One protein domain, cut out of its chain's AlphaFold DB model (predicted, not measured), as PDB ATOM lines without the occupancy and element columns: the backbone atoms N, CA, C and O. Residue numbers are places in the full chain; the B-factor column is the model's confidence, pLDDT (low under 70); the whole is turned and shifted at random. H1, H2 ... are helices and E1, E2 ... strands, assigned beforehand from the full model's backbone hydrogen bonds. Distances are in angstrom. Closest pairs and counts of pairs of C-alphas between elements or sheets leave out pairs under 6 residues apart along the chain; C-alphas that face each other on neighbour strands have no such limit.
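What this domain is: This is residues 24 to 126 of the 1129 residues of an uncharacterized protein of Rhynchosporium agropyri (UniProt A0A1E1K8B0). There is little regular structure: long loops surround helix H1 in the middle, with the small antiparallel hairpin E1 and E2 at one end. The 103 printed residues have three named helices and three named strands, in order H1 E1 E2 H2 E3 H3, class mixed, 38 residues in named elements. The whole is compact, radius of gyration of the C-alphas 14.1 A, spanning 38 by 35 by 24 A.

Where its parts are: Find E1, residues 62 to 65, and E2, 68 to 71. H1, residues 50 to 60, runs 15.1 A from C-alpha 50 at (-31.229, -27.360, 36.947). H2 is 81 to 89, E3 110 to 112; H3, 113 to 119, ends at (-41.207, -32.507, 35.461).

How they stand to each other: In hairpin E1 and E2, N 63 and O 70 are within hydrogen-bond range, 2.9 A. The closest C-alphas of E2 and H2, Ile 69 and Val 81, are 7.1 A apart. H1 and H3 are close but not clearly touching, Cys 53 and Thr 119 having the closest C-alphas, 7.9 A. E3 pairs with no named strand. Every O i to N i+4 pair is within range in H1, H2, H3.

The domain as a whole: The printed part has no cut; link H2 to E3 is long. No printed residue is under 70.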
ATOM      1  N   THR A  24     -42.747 -18.943  50.333       96.44
ATOM      2  CA  THR A  24     -41.886 -17.861  49.839       96.44
ATOM      3  C   THR A  24     -41.497 -16.825  50.898       96.44
ATOM      4  O   THR A  24     -40.498 -16.139  50.701       96.44
ATOM      5  N   ASP A  25     -42.206 -16.755  52.034       94.94
ATOM      6  CA  ASP A  25     -41.824 -15.911  53.180       94.94
ATOM      7  C   ASP A  25     -40.530 -16.435  53.833       94.94
ATOM      8  O   ASP A  25     -39.673 -15.656  54.247       94.94
ATOM      9  N   ALA A  26     -40.391 -17.764  53.910       94.88
ATOM     10  CA  ALA A  26     -39.241 -18.458  54.488       94.88
ATOM     11  C   ALA A  26     -38.112 -18.705  53.478       94.88
ATOM     12  O   ALA A  26     -36.933 -18.638  53.824       94.88
ATOM     13  N   PHE A  27     -38.468 -18.979  52.220       96.69
ATOM     14  CA  PHE A  27     -37.525 -19.286  51.145       96.69
ATOM     15  C   PHE A  27     -37.723 -18.324  49.962       96.69
ATOM     16  O   PHE A  27     -38.342 -18.696  48.957       96.69
ATOM     17  N   PRO A  28     -37.172 -17.092  50.022       96.12
ATOM     18  CA  PRO A  28     -37.321 -16.090  48.964       96.12
ATOM     19  C   PRO A  28     -36.878 -16.568  47.572       96.12
ATOM     20  O   PRO A  28     -37.346 -16.049  46.560       96.12
ATOM     21  N   GLN A  29     -36.016 -17.589  47.497       96.31
ATOM     22  CA  GLN A  29     -35.569 -18.242  46.262       96.31
ATOM     23  C   GLN A  29     -36.712 -18.927  45.487       96.31
ATOM     24  O   GLN A  29     -36.583 -19.130  44.280       96.31
ATOM     25  N   LEU A  30     -37.822 -19.274  46.152       96.75
ATOM     26  CA  LEU A  30     -39.019 -19.871  45.545       96.75
ATOM     27  C   LEU A  30     -40.016 -18.811  45.024       96.75
ATOM     28  O   LEU A  30     -41.043 -19.156  44.440       96.75
ATOM     29  N   THR A  31     -39.740 -17.514  45.215       96.06
ATOM     30  CA  THR A  31     -40.643 -16.434  44.779       96.06
ATOM     31  C   THR A  31     -40.789 -16.425  43.258       96.06
ATOM     32  O   THR A  31     -39.797 -16.422  42.530       96.06
ATOM     33  N   ASN A  32     -42.034 -16.374  42.771       94.31
ATOM     34  CA  ASN A  32     -42.392 -16.468  41.347       94.31
ATOM     35  C   ASN A  32     -41.966 -17.787  40.661       94.31
ATOM     36  O   ASN A  32     -41.743 -17.809  39.449       94.31
ATOM     37  N   LEU A  33     -41.860 -18.893  41.406       96.00
ATOM     38  CA  LEU A  33     -41.538 -20.207  40.848       96.00
ATOM     39  C   LEU A  33     -42.711 -20.792  40.035       96.00
ATOM     40  O   LEU A  33     -43.603 -21.454  40.563       96.00
ATOM     41  N   THR A  34     -42.697 -20.552  38.726       94.62
ATOM     42  CA  THR A  34     -43.597 -21.177  37.743       94.62
ATOM     43  C   THR A  34     -43.206 -22.629  37.435       94.62
ATOM     44  O   THR A  34     -42.085 -23.041  37.706       94.62
ATOM     45  N   LEU A  35     -44.109 -23.412  36.830       90.06
ATOM     46  CA  LEU A  35     -43.794 -24.774  36.355       90.06
ATOM     47  C   LEU A  35     -42.951 -24.774  35.059       90.06
ATOM     48  O   LEU A  35     -42.213 -25.717  34.790       90.06
ATOM     49  N   ASP A  36     -43.071 -23.716  34.251       88.12
ATOM     50  CA  ASP A  36     -42.176 -23.436  33.124       88.12
ATOM     51  C   ASP A  36     -40.949 -22.651  33.643       88.12
ATOM     52  O   ASP A  36     -41.144 -21.653  34.347       88.12
ATOM     53  N   PRO A  37     -39.701 -23.026  33.291       83.81
ATOM     54  CA  PRO A  37     -38.492 -22.280  33.652       83.81
ATOM     55  C   PRO A  37     -38.364 -20.889  33.002       83.81
ATOM     56  O   PRO A  37     -37.357 -20.213  33.225       83.81
ATOM     57  N   GLY A  38     -39.324 -20.464  32.173       81.81
ATOM     58  CA  GLY A  38     -39.415 -19.122  31.593       81.81
ATOM     59  C   GLY A  38     -38.371 -18.831  30.512       81.81
ATOM     60  O   GLY A  38     -38.194 -17.684  30.110       81.81
ATOM     61  N   THR A  39     -37.648 -19.850  30.034       84.06
ATOM     62  CA  THR A  39     -36.526 -19.677  29.094       84.06
ATOM     63  C   THR A  39     -36.966 -19.494  27.641       84.06
ATOM     64  O   THR A  39     -36.131 -19.172  26.794       84.06
ATOM     65  N   GLY A  40     -38.245 -19.745  27.329       91.12
ATOM     66  CA  GLY A  40     -38.791 -19.710  25.967       91.12
ATOM     67  C   GLY A  40     -38.173 -20.743  25.012       91.12
ATOM     68  O   GLY A  40     -38.376 -20.665  23.801       91.12
ATOM     69  N   ARG A  41     -37.388 -21.700  25.526       91.06
ATOM     70  CA  ARG A  41     -36.662 -22.707  24.743       91.06
ATOM     71  C   ARG A  41     -37.123 -24.103  25.115       91.06
ATOM     72  O   ARG A  41     -37.207 -24.442  26.289       91.06
ATOM     73  N   ASN A  42     -37.326 -24.950  24.108       92.81
ATOM     74  CA  ASN A  42     -37.659 -26.356  24.318       92.81
ATOM     75  C   ASN A  42     -36.574 -27.042  25.186       92.81
ATOM     76  O   ASN A  42     -35.404 -27.041  24.782       92.81
ATOM     77  N   PRO A  43     -36.917 -27.668  26.331       90.50
ATOM     78  CA  PRO A  43     -35.940 -28.328  27.203       90.50
ATOM     79  C   PRO A  43     -35.098 -29.414  26.515       90.50
ATOM     80  O   PRO A  43     -33.937 -29.626  26.865       90.50
ATOM     81  N   ARG A  44     -35.631 -30.061  25.464       90.38
ATOM     82  CA  ARG A  44     -34.895 -31.045  24.645       90.38
ATOM     83  C   ARG A  44     -33.775 -30.414  23.801       90.38
ATOM     84  O   ARG A  44     -32.861 -31.122  23.387       90.38
ATOM     85  N   MET A  45     -33.824 -29.101  23.568       92.56
ATOM     86  CA  MET A  45     -32.848 -28.310  22.801       92.56
ATOM     87  C   MET A  45     -31.929 -27.461  23.705       92.56
ATOM     88  O   MET A  45     -31.471 -26.395  23.302       92.56
ATOM     89  N   GLY A  46     -31.681 -27.893  24.947       92.38
ATOM     90  CA  GLY A  46     -30.801 -27.177  25.878       92.38
ATOM     91  C   GLY A  46     -31.496 -26.089  26.707       92.38
ATOM     92  O   GLY A  46     -30.825 -25.349  27.425       92.38
ATOM     93  N   GLY A  47     -32.827 -25.963  26.615       93.19
ATOM     94  CA  GLY A  47     -33.613 -24.943  27.324       93.19
ATOM     95  C   GLY A  47     -33.734 -25.130  28.843       93.19
ATOM     96  O   GLY A  47     -34.377 -24.305  29.493       93.19
ATOM     97  N   GLN A  48     -33.148 -26.195  29.398       94.31
ATOM     98  CA  GLN A  48     -33.373 -26.632  30.774       94.31
ATOM     99  C   GLN A  48     -32.582 -25.832  31.817       94.31
ATOM    100  O   GLN A  48     -31.509 -25.290  31.546       94.31
ATOM    101  N   ASN A  49     -33.111 -25.781  33.041       94.88
ATOM    102  CA  ASN A  49     -32.546 -25.029  34.158       94.88
ATOM    103  C   ASN A  49     -32.515 -25.889  35.439       94.88
ATOM    104  O   ASN A  49     -33.526 -26.009  36.126       94.88
ATOM    105  N   TYR A  50     -31.359 -26.468  35.781       94.12
ATOM    106  CA  TYR A  50     -31.229 -27.360  36.947       94.12
ATOM    107  C   TYR A  50     -31.473 -26.659  38.286       94.12
ATOM    108  O   TYR A  50     -32.115 -27.243  39.153       94.12
ATOM    109  N   THR A  51     -31.063 -25.394  38.430       95.19
ATOM    110  CA  THR A  51     -31.409 -24.562  39.597       95.19
ATOM    111  C   THR A  51     -32.925 -24.477  39.773       95.19
ATOM    112  O   THR A  51     -33.425 -24.713  40.865       95.19
ATOM    113  N   HIS A  52     -33.669 -24.212  38.696       96.06
ATOM    114  CA  HIS A  52     -35.134 -24.147  38.727       96.06
ATOM    115  C   HIS A  52     -35.779 -25.511  39.016       96.06
ATOM    116  O   HIS A  52     -36.701 -25.589  39.816       96.06
ATOM    117  N   CYS A  53     -35.251 -26.602  38.461       96.94
ATOM    118  CA  CYS A  53     -35.716 -27.953  38.792       96.94
ATOM    119  C   CYS A  53     -35.447 -28.354  40.248       96.94
ATOM    120  O   CYS A  53     -36.264 -29.039  40.855       96.94
ATOM    121  N   CYS A  54     -34.330 -27.907  40.825       97.44
ATOM    122  CA  CYS A  54     -34.066 -28.058  42.250       97.44
ATOM    123  C   CYS A  54     -35.052 -27.224  43.085       97.44
ATOM    124  O   CYS A  54     -35.601 -27.739  44.053       97.44
ATOM    125  N   LEU A  55     -35.352 -25.981  42.681       97.69
ATOM    126  CA  LEU A  55     -36.364 -25.142  43.339       97.69
ATOM    127  C   LEU A  55     -37.758 -25.795  43.285       97.69
ATOM    128  O   LEU A  55     -38.432 -25.856  44.308       97.69
ATOM    129  N   LEU A  56     -38.159 -26.368  42.142       97.44
ATOM    130  CA  LEU A  56     -39.401 -27.146  42.005       97.44
ATOM    131  C   LEU A  56     -39.421 -28.383  42.915       97.44
ATOM    132  O   LEU A  56     -40.458 -28.687  43.500       97.44
ATOM    133  N   ALA A  57     -38.291 -29.079  43.067       97.69
ATOM    134  CA  ALA A  57     -38.177 -30.210  43.983       97.69
ATOM    135  C   ALA A  57     -38.303 -29.766  45.451       97.69
ATOM    136  O   ALA A  57     -39.049 -30.381  46.210       97.69
ATOM    137  N   VAL A  58     -37.637 -28.676  45.849       97.75
ATOM    138  CA  VAL A  58     -37.760 -28.111  47.203       97.75
ATOM    139  C   VAL A  58     -39.203 -27.675  47.476       97.75
ATOM    140  O   VAL A  58     -39.767 -28.074  48.488       97.75
ATOM    141  N   ASN A  59     -39.841 -26.960  46.545       97.56
ATOM    142  CA  ASN A  59     -41.231 -26.519  46.687       97.56
ATOM    143  C   ASN A  59     -42.223 -27.692  46.795       97.56
ATOM    144  O   ASN A  59     -43.153 -27.631  47.585       97.56
ATOM    145  N   ALA A  60     -42.020 -28.782  46.048       97.19
ATOM    146  CA  ALA A  60     -42.850 -29.991  46.148       97.19
ATOM    147  C   ALA A  60     -42.609 -30.817  47.436       97.19
ATOM    148  O   ALA A  60     -43.364 -31.747  47.733       97.19
ATOM    149  N   SER A  61     -41.553 -30.498  48.191       97.88
ATOM    150  CA  SER A  61     -41.172 -31.190  49.429       97.88
ATOM    151  C   SER A  61     -41.699 -30.519  50.698       97.88
ATOM    152  O   SER A  61     -41.537 -31.077  51.781       97.88
ATOM    153  N   LEU A  62     -42.290 -29.329  50.576       97.56
ATOM    154  CA  LEU A  62     -42.688 -28.466  51.685       97.56
ATOM    155  C   LEU A  62     -44.174 -28.109  51.574       97.56
ATOM    156  O   LEU A  62     -44.697 -27.946  50.474       97.56
ATOM    157  N   ASP A  63     -44.831 -27.971  52.718       97.12
ATOM    158  CA  ASP A  63     -46.219 -27.525  52.859       97.12
ATOM    159  C   ASP A  63     -46.355 -26.696  54.151       97.12
ATOM    160  O   ASP A  63     -45.431 -26.669  54.971       97.12
ATOM    161  N   ILE A  64     -47.482 -26.007  54.347       96.69
ATOM    162  CA  ILE A  64     -47.745 -25.207  55.553       96.69
ATOM    163  C   ILE A  64     -48.912 -25.800  56.340       96.69
ATOM    164  O   ILE A  64     -50.044 -25.852  55.863       96.69
ATOM    165  N   ALA A  65     -48.637 -26.182  57.587       96.31
ATOM    166  CA  ALA A  65     -49.631 -26.647  58.548       96.31
ATOM    167  C   ALA A  65     -49.606 -25.739  59.783       96.31
ATOM    168  O   ALA A  65     -48.559 -25.553  60.399       96.31
ATOM    169  N   ASP A  66     -50.751 -25.147  60.131       94.75
ATOM    170  CA  ASP A  66     -50.929 -24.273  61.303       94.75
ATOM    171  C   ASP A  66     -49.917 -23.102  61.417       94.75
ATOM    172  O   ASP A  66     -49.603 -22.640  62.513       94.75
ATOM    173  N   GLY A  67     -49.409 -22.608  60.277       92.81
ATOM    174  CA  GLY A  67     -48.402 -21.534  60.189       92.81
ATOM    175  C   GLY A  67     -46.943 -22.007  60.270       92.81
ATOM    176  O   GLY A  67     -46.028 -21.204  60.086       92.81
ATOM    177  N   PHE A  68     -46.723 -23.304  60.502       94.50
ATOM    178  CA  PHE A  68     -45.417 -23.961  60.516       94.50
ATOM    179  C   PHE A  68     -45.118 -24.618  59.169       94.50
ATOM    180  O   PHE A  68     -46.026 -25.077  58.469       94.50
ATOM    181  N   ILE A  69     -43.835 -24.706  58.812       95.69
ATOM    182  CA  ILE A  69     -43.409 -25.375  57.580       95.69
ATOM    183  C   ILE A  69     -43.146 -26.845  57.891       95.69
ATOM    184  O   ILE A  69     -42.293 -27.190  58.712       95.69
ATOM    185  N   VAL A  70     -43.884 -27.715  57.206       95.94
ATOM    186  CA  VAL A  70     -43.818 -29.171  57.342       95.94
ATOM    187  C   VAL A  70     -43.347 -29.806  56.039       95.94
ATOM    188  O   VAL A  70     -43.475 -29.229  54.960       95.94
ATOM    189  N   GLN A  71     -42.782 -31.010  56.121       96.94
ATOM    190  CA  GLN A  71     -42.381 -31.753  54.927       96.94
ATOM    191  C   GLN A  71     -43.544 -32.575  54.379       96.94
ATOM    192  O   GLN A  71     -44.270 -33.221  55.139       96.94
ATOM    193  N   THR A  72     -43.695 -32.596  53.055       96.44
ATOM    194  CA  THR A  72     -44.695 -33.449  52.405       96.44
ATOM    195  C   THR A  72     -44.315 -34.931  52.551       96.44
ATOM    196  O   THR A  72     -43.128 -35.269  52.616       96.44
ATOM    197  N   PRO A  73     -45.285 -35.869  52.526       95.06
ATOM    198  CA  PRO A  73     -44.995 -37.309  52.503       95.06
ATOM    199  C   PRO A  73     -44.136 -37.765  51.308       95.06
ATOM    200  O   PRO A  73     -43.612 -38.876  51.313       95.06
ATOM    201  N   SER A  74     -43.998 -36.914  50.287       93.06
ATOM    202  CA  SER A  74     -43.162 -37.094  49.098       93.06
ATOM    203  C   SER A  74     -41.918 -36.189  49.093       93.06
ATOM    204  O   SER A  74     -41.454 -35.809  48.020       93.06
ATOM    205  N   SER A  75     -41.394 -35.818  50.267       95.00
ATOM    206  CA  SER A  75     -40.209 -34.960  50.397       95.00
ATOM    207  C   SER A  75     -38.992 -35.505  49.638       95.00
ATOM    208  O   SER A  75     -38.560 -36.645  49.823       95.00
ATOM    209  N   PHE A  76     -38.406 -34.644  48.808       96.94
ATOM    210  CA  PHE A  76     -37.142 -34.854  48.102       96.94
ATOM    211  C   PHE A  76     -35.935 -34.322  48.897       96.94
ATOM    212  O   PHE A  76     -34.807 -34.349  48.403       96.94
ATOM    213  N   ILE A  77     -36.146 -33.818  50.115       96.56
ATOM    214  CA  ILE A  77     -35.126 -33.175  50.951       96.56
ATOM    215  C   ILE A  77     -34.690 -34.147  52.053       96.56
ATOM    216  O   ILE A  77     -35.508 -34.620  52.834       96.56
ATOM    217  N   ARG A  78     -33.385 -34.444  52.152       95.06
ATOM    218  CA  ARG A  78     -32.827 -35.349  53.182       95.06
ATOM    219  C   ARG A  78     -32.273 -34.615  54.416       95.06
ATOM    220  O   ARG A  78     -31.207 -34.968  54.911       95.06
ATOM    221  N   THR A  79     -32.962 -33.582  54.890       94.31
ATOM    222  CA  THR A  79     -32.565 -32.771  56.060       94.31
ATOM    223  C   THR A  79     -33.815 -32.293  56.805       94.31
ATOM    224  O   THR A  79     -34.913 -32.442  56.269       94.31
ATOM    225  N   THR A  80     -33.698 -31.738  58.014       96.00
ATOM    226  CA  THR A  80     -34.838 -31.127  58.731       96.00
ATOM    227  C   THR A  80     -35.240 -29.775  58.124       96.00
ATOM    228  O   THR A  80     -34.500 -29.191  57.331       96.00
ATOM    229  N   VAL A  81     -36.422 -29.252  58.465       95.50
ATOM    230  CA  VAL A  81     -36.835 -27.915  57.987       95.50
ATOM    231  C   VAL A  81     -35.942 -26.836  58.612       95.50
ATOM    232  O   VAL A  81     -35.565 -25.878  57.945       95.50
ATOM    233  N   GLU A  82     -35.520 -27.058  59.853       94.94
ATOM    234  CA  GLU A  82     -34.597 -26.234  60.631       94.94
ATOM    235  C   GLU A  82     -33.233 -26.114  59.935       94.94
ATOM    236  O   GLU A  82     -32.739 -25.002  59.747       94.94
ATOM    237  N   ASP A  83     -32.654 -27.233  59.477       94.56
ATOM    238  CA  ASP A  83     -31.398 -27.230  58.710       94.56
ATOM    239  C   ASP A  83     -31.538 -26.439  57.403       94.56
ATOM    240  O   ASP A  83     -30.606 -25.758  56.976       94.56
ATOM    241  N   LEU A  84     -32.698 -26.542  56.741       96.00
ATOM    242  CA  LEU A  84     -32.959 -25.865  55.474       96.00
ATOM    243  C   LEU A  84     -33.116 -24.351  55.668       96.00
ATOM    244  O   LEU A  84     -32.575 -23.583  54.873       96.00
ATOM    245  N   LEU A  85     -33.802 -23.920  56.731       95.69
ATOM    246  CA  LEU A  85     -33.900 -22.514  57.137       95.69
ATOM    247  C   LEU A  85     -32.510 -21.954  57.476       95.69
ATOM    248  O   LEU A  85     -32.080 -20.980  56.860       95.69
ATOM    249  N   ALA A  86     -31.750 -22.630  58.343       95.00
ATOM    250  CA  ALA A  86     -30.394 -22.218  58.716       95.00
ATOM    251  C   ALA A  86     -29.430 -22.177  57.512       95.00
ATOM    252  O   ALA A  86     -28.628 -21.251  57.375       95.00
ATOM    253  N   ALA A  87     -29.532 -23.136  56.584       95.38
ATOM    254  CA  ALA A  87     -28.784 -23.107  55.328       95.38
ATOM    255  C   ALA A  87     -29.216 -21.947  54.415       95.38
ATOM    256  O   ALA A  87     -28.388 -21.401  53.690       95.38
ATOM    257  N   THR A  88     -30.486 -21.534  54.454       95.75
ATOM    258  CA  THR A  88     -30.998 -20.390  53.683       95.75
ATOM    259  C   THR A  88     -30.437 -19.075  54.216       95.75
ATOM    260  O   THR A  88     -29.893 -18.293  53.434       95.75
ATOM    261  N   GLU A  89     -30.474 -18.870  55.535       94.75
ATOM    262  CA  GLU A  89     -29.845 -17.729  56.220       94.75
ATOM    263  C   GLU A  89     -28.328 -17.681  55.961       94.75
ATOM    264  O   GLU A  89     -27.767 -16.629  55.648       94.75
ATOM    265  N   GLY A  90     -27.666 -18.842  55.988       95.00
ATOM    266  CA  GLY A  90     -26.248 -19.006  55.660       95.00
ATOM    267  C   GLY A  90     -25.889 -18.871  54.172       95.00
ATOM    268  O   GLY A  90     -24.731 -19.068  53.819       95.00
ATOM    269  N   ASN A  91     -26.840 -18.549  53.282       95.31
ATOM    270  CA  ASN A  91     -26.678 -18.519  51.816       95.31
ATOM    271  C   ASN A  91     -26.278 -19.872  51.164       95.31
ATOM    272  O   ASN A  91     -26.011 -19.934  49.962       95.31
ATOM    273  N   GLN A  92     -26.338 -20.974  51.915       95.81
ATOM    274  CA  GLN A  92     -26.159 -22.362  51.469       95.81
ATOM    275  C   GLN A  92     -27.472 -23.023  51.010       95.81
ATOM    276  O   GLN A  92     -27.639 -24.240  51.100       95.81
ATOM    277  N   PHE A  93     -28.418 -22.241  50.478       96.81
ATOM    278  CA  PHE A  93     -29.657 -22.780  49.913       96.81
ATOM    279  C   PHE A  93     -29.342 -23.764  48.761       96.81
ATOM    280  O   PHE A  93     -28.675 -23.377  47.794       96.81
ATOM    281  N   PRO A  94     -29.824 -25.022  48.796       95.81
ATOM    282  CA  PRO A  94     -29.191 -26.144  48.091       95.81
ATOM    283  C   PRO A  94     -29.273 -26.126  46.559       95.81
ATOM    284  O   PRO A  94     -28.617 -26.927  45.898       95.81
ATOM    285  N   CYS A  95     -30.045 -25.213  45.969       96.00
ATOM    286  CA  CYS A  95     -30.146 -25.044  44.514       96.00
ATOM    287  C   CYS A  95     -29.225 -23.946  43.950       96.00
ATOM    288  O   CYS A  95     -29.069 -23.830  42.731       96.00
ATOM    289  N   THR A  96     -28.658 -23.118  44.830       94.69
ATOM    290  CA  THR A  96     -27.824 -21.944  44.510       94.69
ATOM    291  C   THR A  96     -26.517 -21.898  45.307       94.69
ATOM    292  O   THR A  96     -25.700 -21.006  45.084       94.69
ATOM    293  N   ALA A  97     -26.332 -22.846  46.225       94.69
ATOM    294  CA  ALA A  97     -25.194 -22.971  47.117       94.69
ATOM    295  C   ALA A  97     -23.852 -23.042  46.377       94.69
ATOM    296  O   ALA A  97     -23.725 -23.711  45.342       94.69
ATOM    297  N   LYS A  98     -22.845 -22.392  46.968       93.81
ATOM    298  CA  LYS A  98     -21.442 -22.367  46.540       93.81
ATOM    299  C   LYS A  98     -20.545 -22.724  47.716       93.81
ATOM    300  O   LYS A  98     -20.888 -22.420  48.855       93.81
ATOM    301  N   TYR A  99     -19.378 -23.289  47.437       94.31
ATOM    302  CA  TYR A  99     -18.401 -23.595  48.474       94.31
ATOM    303  C   TYR A  99     -17.923 -22.324  49.198       94.31
ATOM    304  O   TYR A  99     -17.427 -21.389  48.575       94.31
ATOM    305  N   ASP A 100     -18.077 -22.311  50.520       94.19
ATOM    306  CA  ASP A 100     -17.706 -21.232  51.450       94.19
ATOM    307  C   ASP A 100     -16.600 -21.659  52.438       94.19
ATOM    308  O   ASP A 100     -16.212 -20.894  53.320       94.19
ATOM    309  N   GLY A 101     -16.092 -22.889  52.298       93.44
ATOM    310  CA  GLY A 101     -15.182 -23.537  53.245       93.44
ATOM    311  C   GLY A 101     -15.857 -24.528  54.202       93.44
ATOM    312  O   GLY A 101     -15.155 -25.288  54.868       93.44
ATOM    313  N   ASN A 102     -17.192 -24.580  54.269       94.31
ATOM    314  CA  ASN A 102     -17.917 -25.513  55.124       94.31
ATOM    315  C   ASN A 102     -17.963 -26.921  54.505       94.31
ATOM    316  O   ASN A 102     -18.639 -27.164  53.506       94.31
ATOM    317  N   HIS A 103     -17.289 -27.886  55.134       93.12
ATOM    318  CA  HIS A 103     -17.293 -29.282  54.681       93.12
ATOM    319  C   HIS A 103     -18.651 -29.992  54.819       93.12
ATOM    320  O   HIS A 103     -18.862 -31.002  54.149       93.12
ATOM    321  N   ASN A 104     -19.580 -29.462  55.623       93.50
ATOM    322  CA  ASN A 104     -20.952 -29.975  55.685       93.50
ATOM    323  C   ASN A 104     -21.757 -29.609  54.424       93.50
ATOM    324  O   ASN A 104     -22.759 -30.259  54.140       93.50
ATOM    325  N   GLY A 105     -21.312 -28.608  53.655       93.75
ATOM    326  CA  GLY A 105     -21.952 -28.176  52.415       93.75
ATOM    327  C   GLY A 105     -23.399 -27.720  52.577       93.75
ATOM    328  O   GLY A 105     -23.848 -27.339  53.658       93.75
ATOM    329  N   ALA A 106     -24.128 -27.772  51.467       96.12
ATOM    330  CA  ALA A 106     -25.557 -27.512  51.423       96.12
ATOM    331  C   ALA A 106     -26.397 -28.793  51.618       96.12
ATOM    332  O   ALA A 106     -25.928 -29.896  51.296       96.12
ATOM    333  N   PRO A 107     -27.659 -28.662  52.078       96.19
ATOM    334  CA  PRO A 107     -28.588 -29.779  52.205       96.19
ATOM    335  C   PRO A 107     -28.773 -30.604  50.926       96.19
ATOM    336  O   PRO A 107     -28.755 -30.097  49.804       96.19
ATOM    337  N   VAL A 108     -28.999 -31.907  51.087       95.62
ATOM    338  CA  VAL A 108     -29.117 -32.837  49.958       95.62
ATOM    339  C   VAL A 108     -30.555 -32.884  49.437       95.62
ATOM    340  O   VAL A 108     -31.458 -33.330  50.148       95.62
ATOM    341  N   VAL A 109     -30.743 -32.511  48.166       96.50
ATOM    342  CA  VAL A 109     -32.013 -32.666  47.434       96.50
ATOM    343  C   VAL A 109     -31.883 -33.823  46.439       96.50
ATOM    344  O   VAL A 109     -31.033 -33.795  45.542       96.50
ATOM    345  N   GLN A 110     -32.719 -34.850  46.603       96.06
ATOM    346  CA  GLN A 110     -32.756 -36.063  45.787       96.06
ATOM    347  C   GLN A 110     -34.159 -36.344  45.254       96.06
ATOM    348  O   GLN A 110     -35.083 -36.597  46.019       96.06
ATOM    349  N   VAL A 111     -34.284 -36.407  43.932       96.19
ATOM    350  CA  VAL A 111     -35.538 -36.727  43.234       96.19
ATOM    351  C   VAL A 111     -35.455 -38.108  42.579       96.19
ATOM    352  O   VAL A 111     -34.378 -38.492  42.117       96.19
ATOM    353  N   PRO A 112     -36.548 -38.883  42.493       95.69
ATOM    354  CA  PRO A 112     -36.565 -40.097  41.685       95.69
ATOM    355  C   PRO A 112     -36.483 -39.739  40.194       95.69
ATOM    356  O   PRO A 112     -37.035 -38.729  39.745       95.69
ATOM    357  N   TYR A 113     -35.801 -40.569  39.402       94.00
ATOM    358  CA  TYR A 113     -35.627 -40.311  37.969       94.00
ATOM    359  C   TYR A 113     -36.956 -40.221  37.199       94.00
ATOM    360  O   TYR A 113     -37.021 -39.463  36.232       94.00
ATOM    361  N   SER A 114     -38.024 -40.908  37.631       94.19
ATOM    362  CA  SER A 114     -39.369 -40.726  37.063       94.19
ATOM    363  C   SER A 114     -39.810 -39.259  37.118       94.19
ATOM    364  O   SER A 114     -39.970 -38.652  36.059       94.19
ATOM    365  N   TRP A 115     -39.891 -38.669  38.317       95.56
ATOM    366  CA  TRP A 115     -40.211 -37.252  38.549       95.56
ATOM    367  C   TRP A 115     -39.290 -36.318  37.761       95.56
ATOM    368  O   TRP A 115     -39.747 -35.405  37.077       95.56
ATOM    369  N   LEU A 116     -37.979 -36.577  37.779       94.44
ATOM    370  CA  LEU A 116     -37.024 -35.749  37.042       94.44
ATOM    371  C   LEU A 116     -37.240 -35.828  35.521       94.44
ATOM    372  O   LEU A 116     -37.053 -34.840  34.816       94.44
ATOM    373  N   SER A 117     -37.635 -36.989  34.999       93.75
ATOM    374  CA  SER A 117     -37.889 -37.192  33.571       93.75
ATOM    375  C   SER A 117     -39.218 -36.596  33.090       93.75
ATOM    376  O   SER A 117     -39.314 -36.239  31.915       93.75
ATOM    377  N   THR A 118     -40.212 -36.460  33.976       94.44
ATOM    378  CA  THR A 118     -41.539 -35.906  33.663       94.44
ATOM    379  C   THR A 118     -41.604 -34.400  33.906       94.44
ATOM    380  O   THR A 118     -41.955 -33.662  32.989       94.44
ATOM    381  N   THR A 119     -41.214 -33.934  35.095       95.44
ATOM    382  CA  THR A 119     -41.207 -32.507  35.461       95.44
ATOM    383  C   THR A 119     -40.057 -31.753  34.797       95.44
ATOM    384  O   THR A 119     -40.206 -30.589  34.440       95.44
ATOM    385  N   CYS A 120     -38.904 -32.404  34.604       95.50
ATOM    386  CA  CYS A 120     -37.662 -31.731  34.219       95.50
ATOM    387  C   CYS A 120     -36.863 -32.417  33.080       95.50
ATOM    388  O   CYS A 120     -35.654 -32.641  33.220       95.50
ATOM    389  N   PRO A 121     -37.486 -32.730  31.925       94.44
ATOM    390  CA  PRO A 121     -36.829 -33.413  30.811       94.44
ATOM    391  C   PRO A 121     -35.732 -32.576  30.134       94.44
ATOM    392  O   PRO A 121     -35.876 -31.373  29.950       94.44
ATOM    393  N   GLY A 122     -34.688 -33.236  29.619       93.75
ATOM    394  CA  GLY A 122     -33.734 -32.635  28.676       93.75
ATOM    395  C   GLY A 122     -32.310 -32.487  29.211       93.75
ATOM    396  O   GLY A 122     -31.735 -33.441  29.745       93.75
ATOM    397  N   TRP A 123     -31.715 -31.322  28.955       94.81
ATOM    398  CA  TRP A 123     -30.334 -30.972  29.302       94.81
ATOM    399  C   TRP A 123     -30.155 -29.447  29.342       94.81
ATOM    400  O   TRP A 123     -30.913 -28.722  28.693       94.81
ATOM    401  N   GLN A 124     -29.182 -28.947  30.109       93.94
ATOM    402  CA  GLN A 124     -28.952 -27.505  30.286       93.94
ATOM    403  C   GLN A 124     -27.794 -27.005  29.416       93.94
ATOM    404  O   GLN A 124     -26.646 -27.395  29.627       93.94
ATOM    405  N   LEU A 125     -28.077 -26.047  28.528       93.88
ATOM    406  CA  LEU A 125     -27.044 -25.331  27.780       93.88
ATOM    407  C   LEU A 125     -26.091 -24.566  28.723       93.88
ATOM    408  O   LEU A 125     -26.523 -23.949  29.704       93.88
ATOM    409  N   SER A 126     -24.797 -24.561  28.399       89.81
ATOM    410  CA  SER A 126     -23.795 -23.686  29.017       89.81
ATOM    411  C   SER A 126     -24.230 -22.223  28.971       89.81
ATOM    412  O   SER A 126     -24.629 -21.705  27.926       89.81
TER     413      SER A 126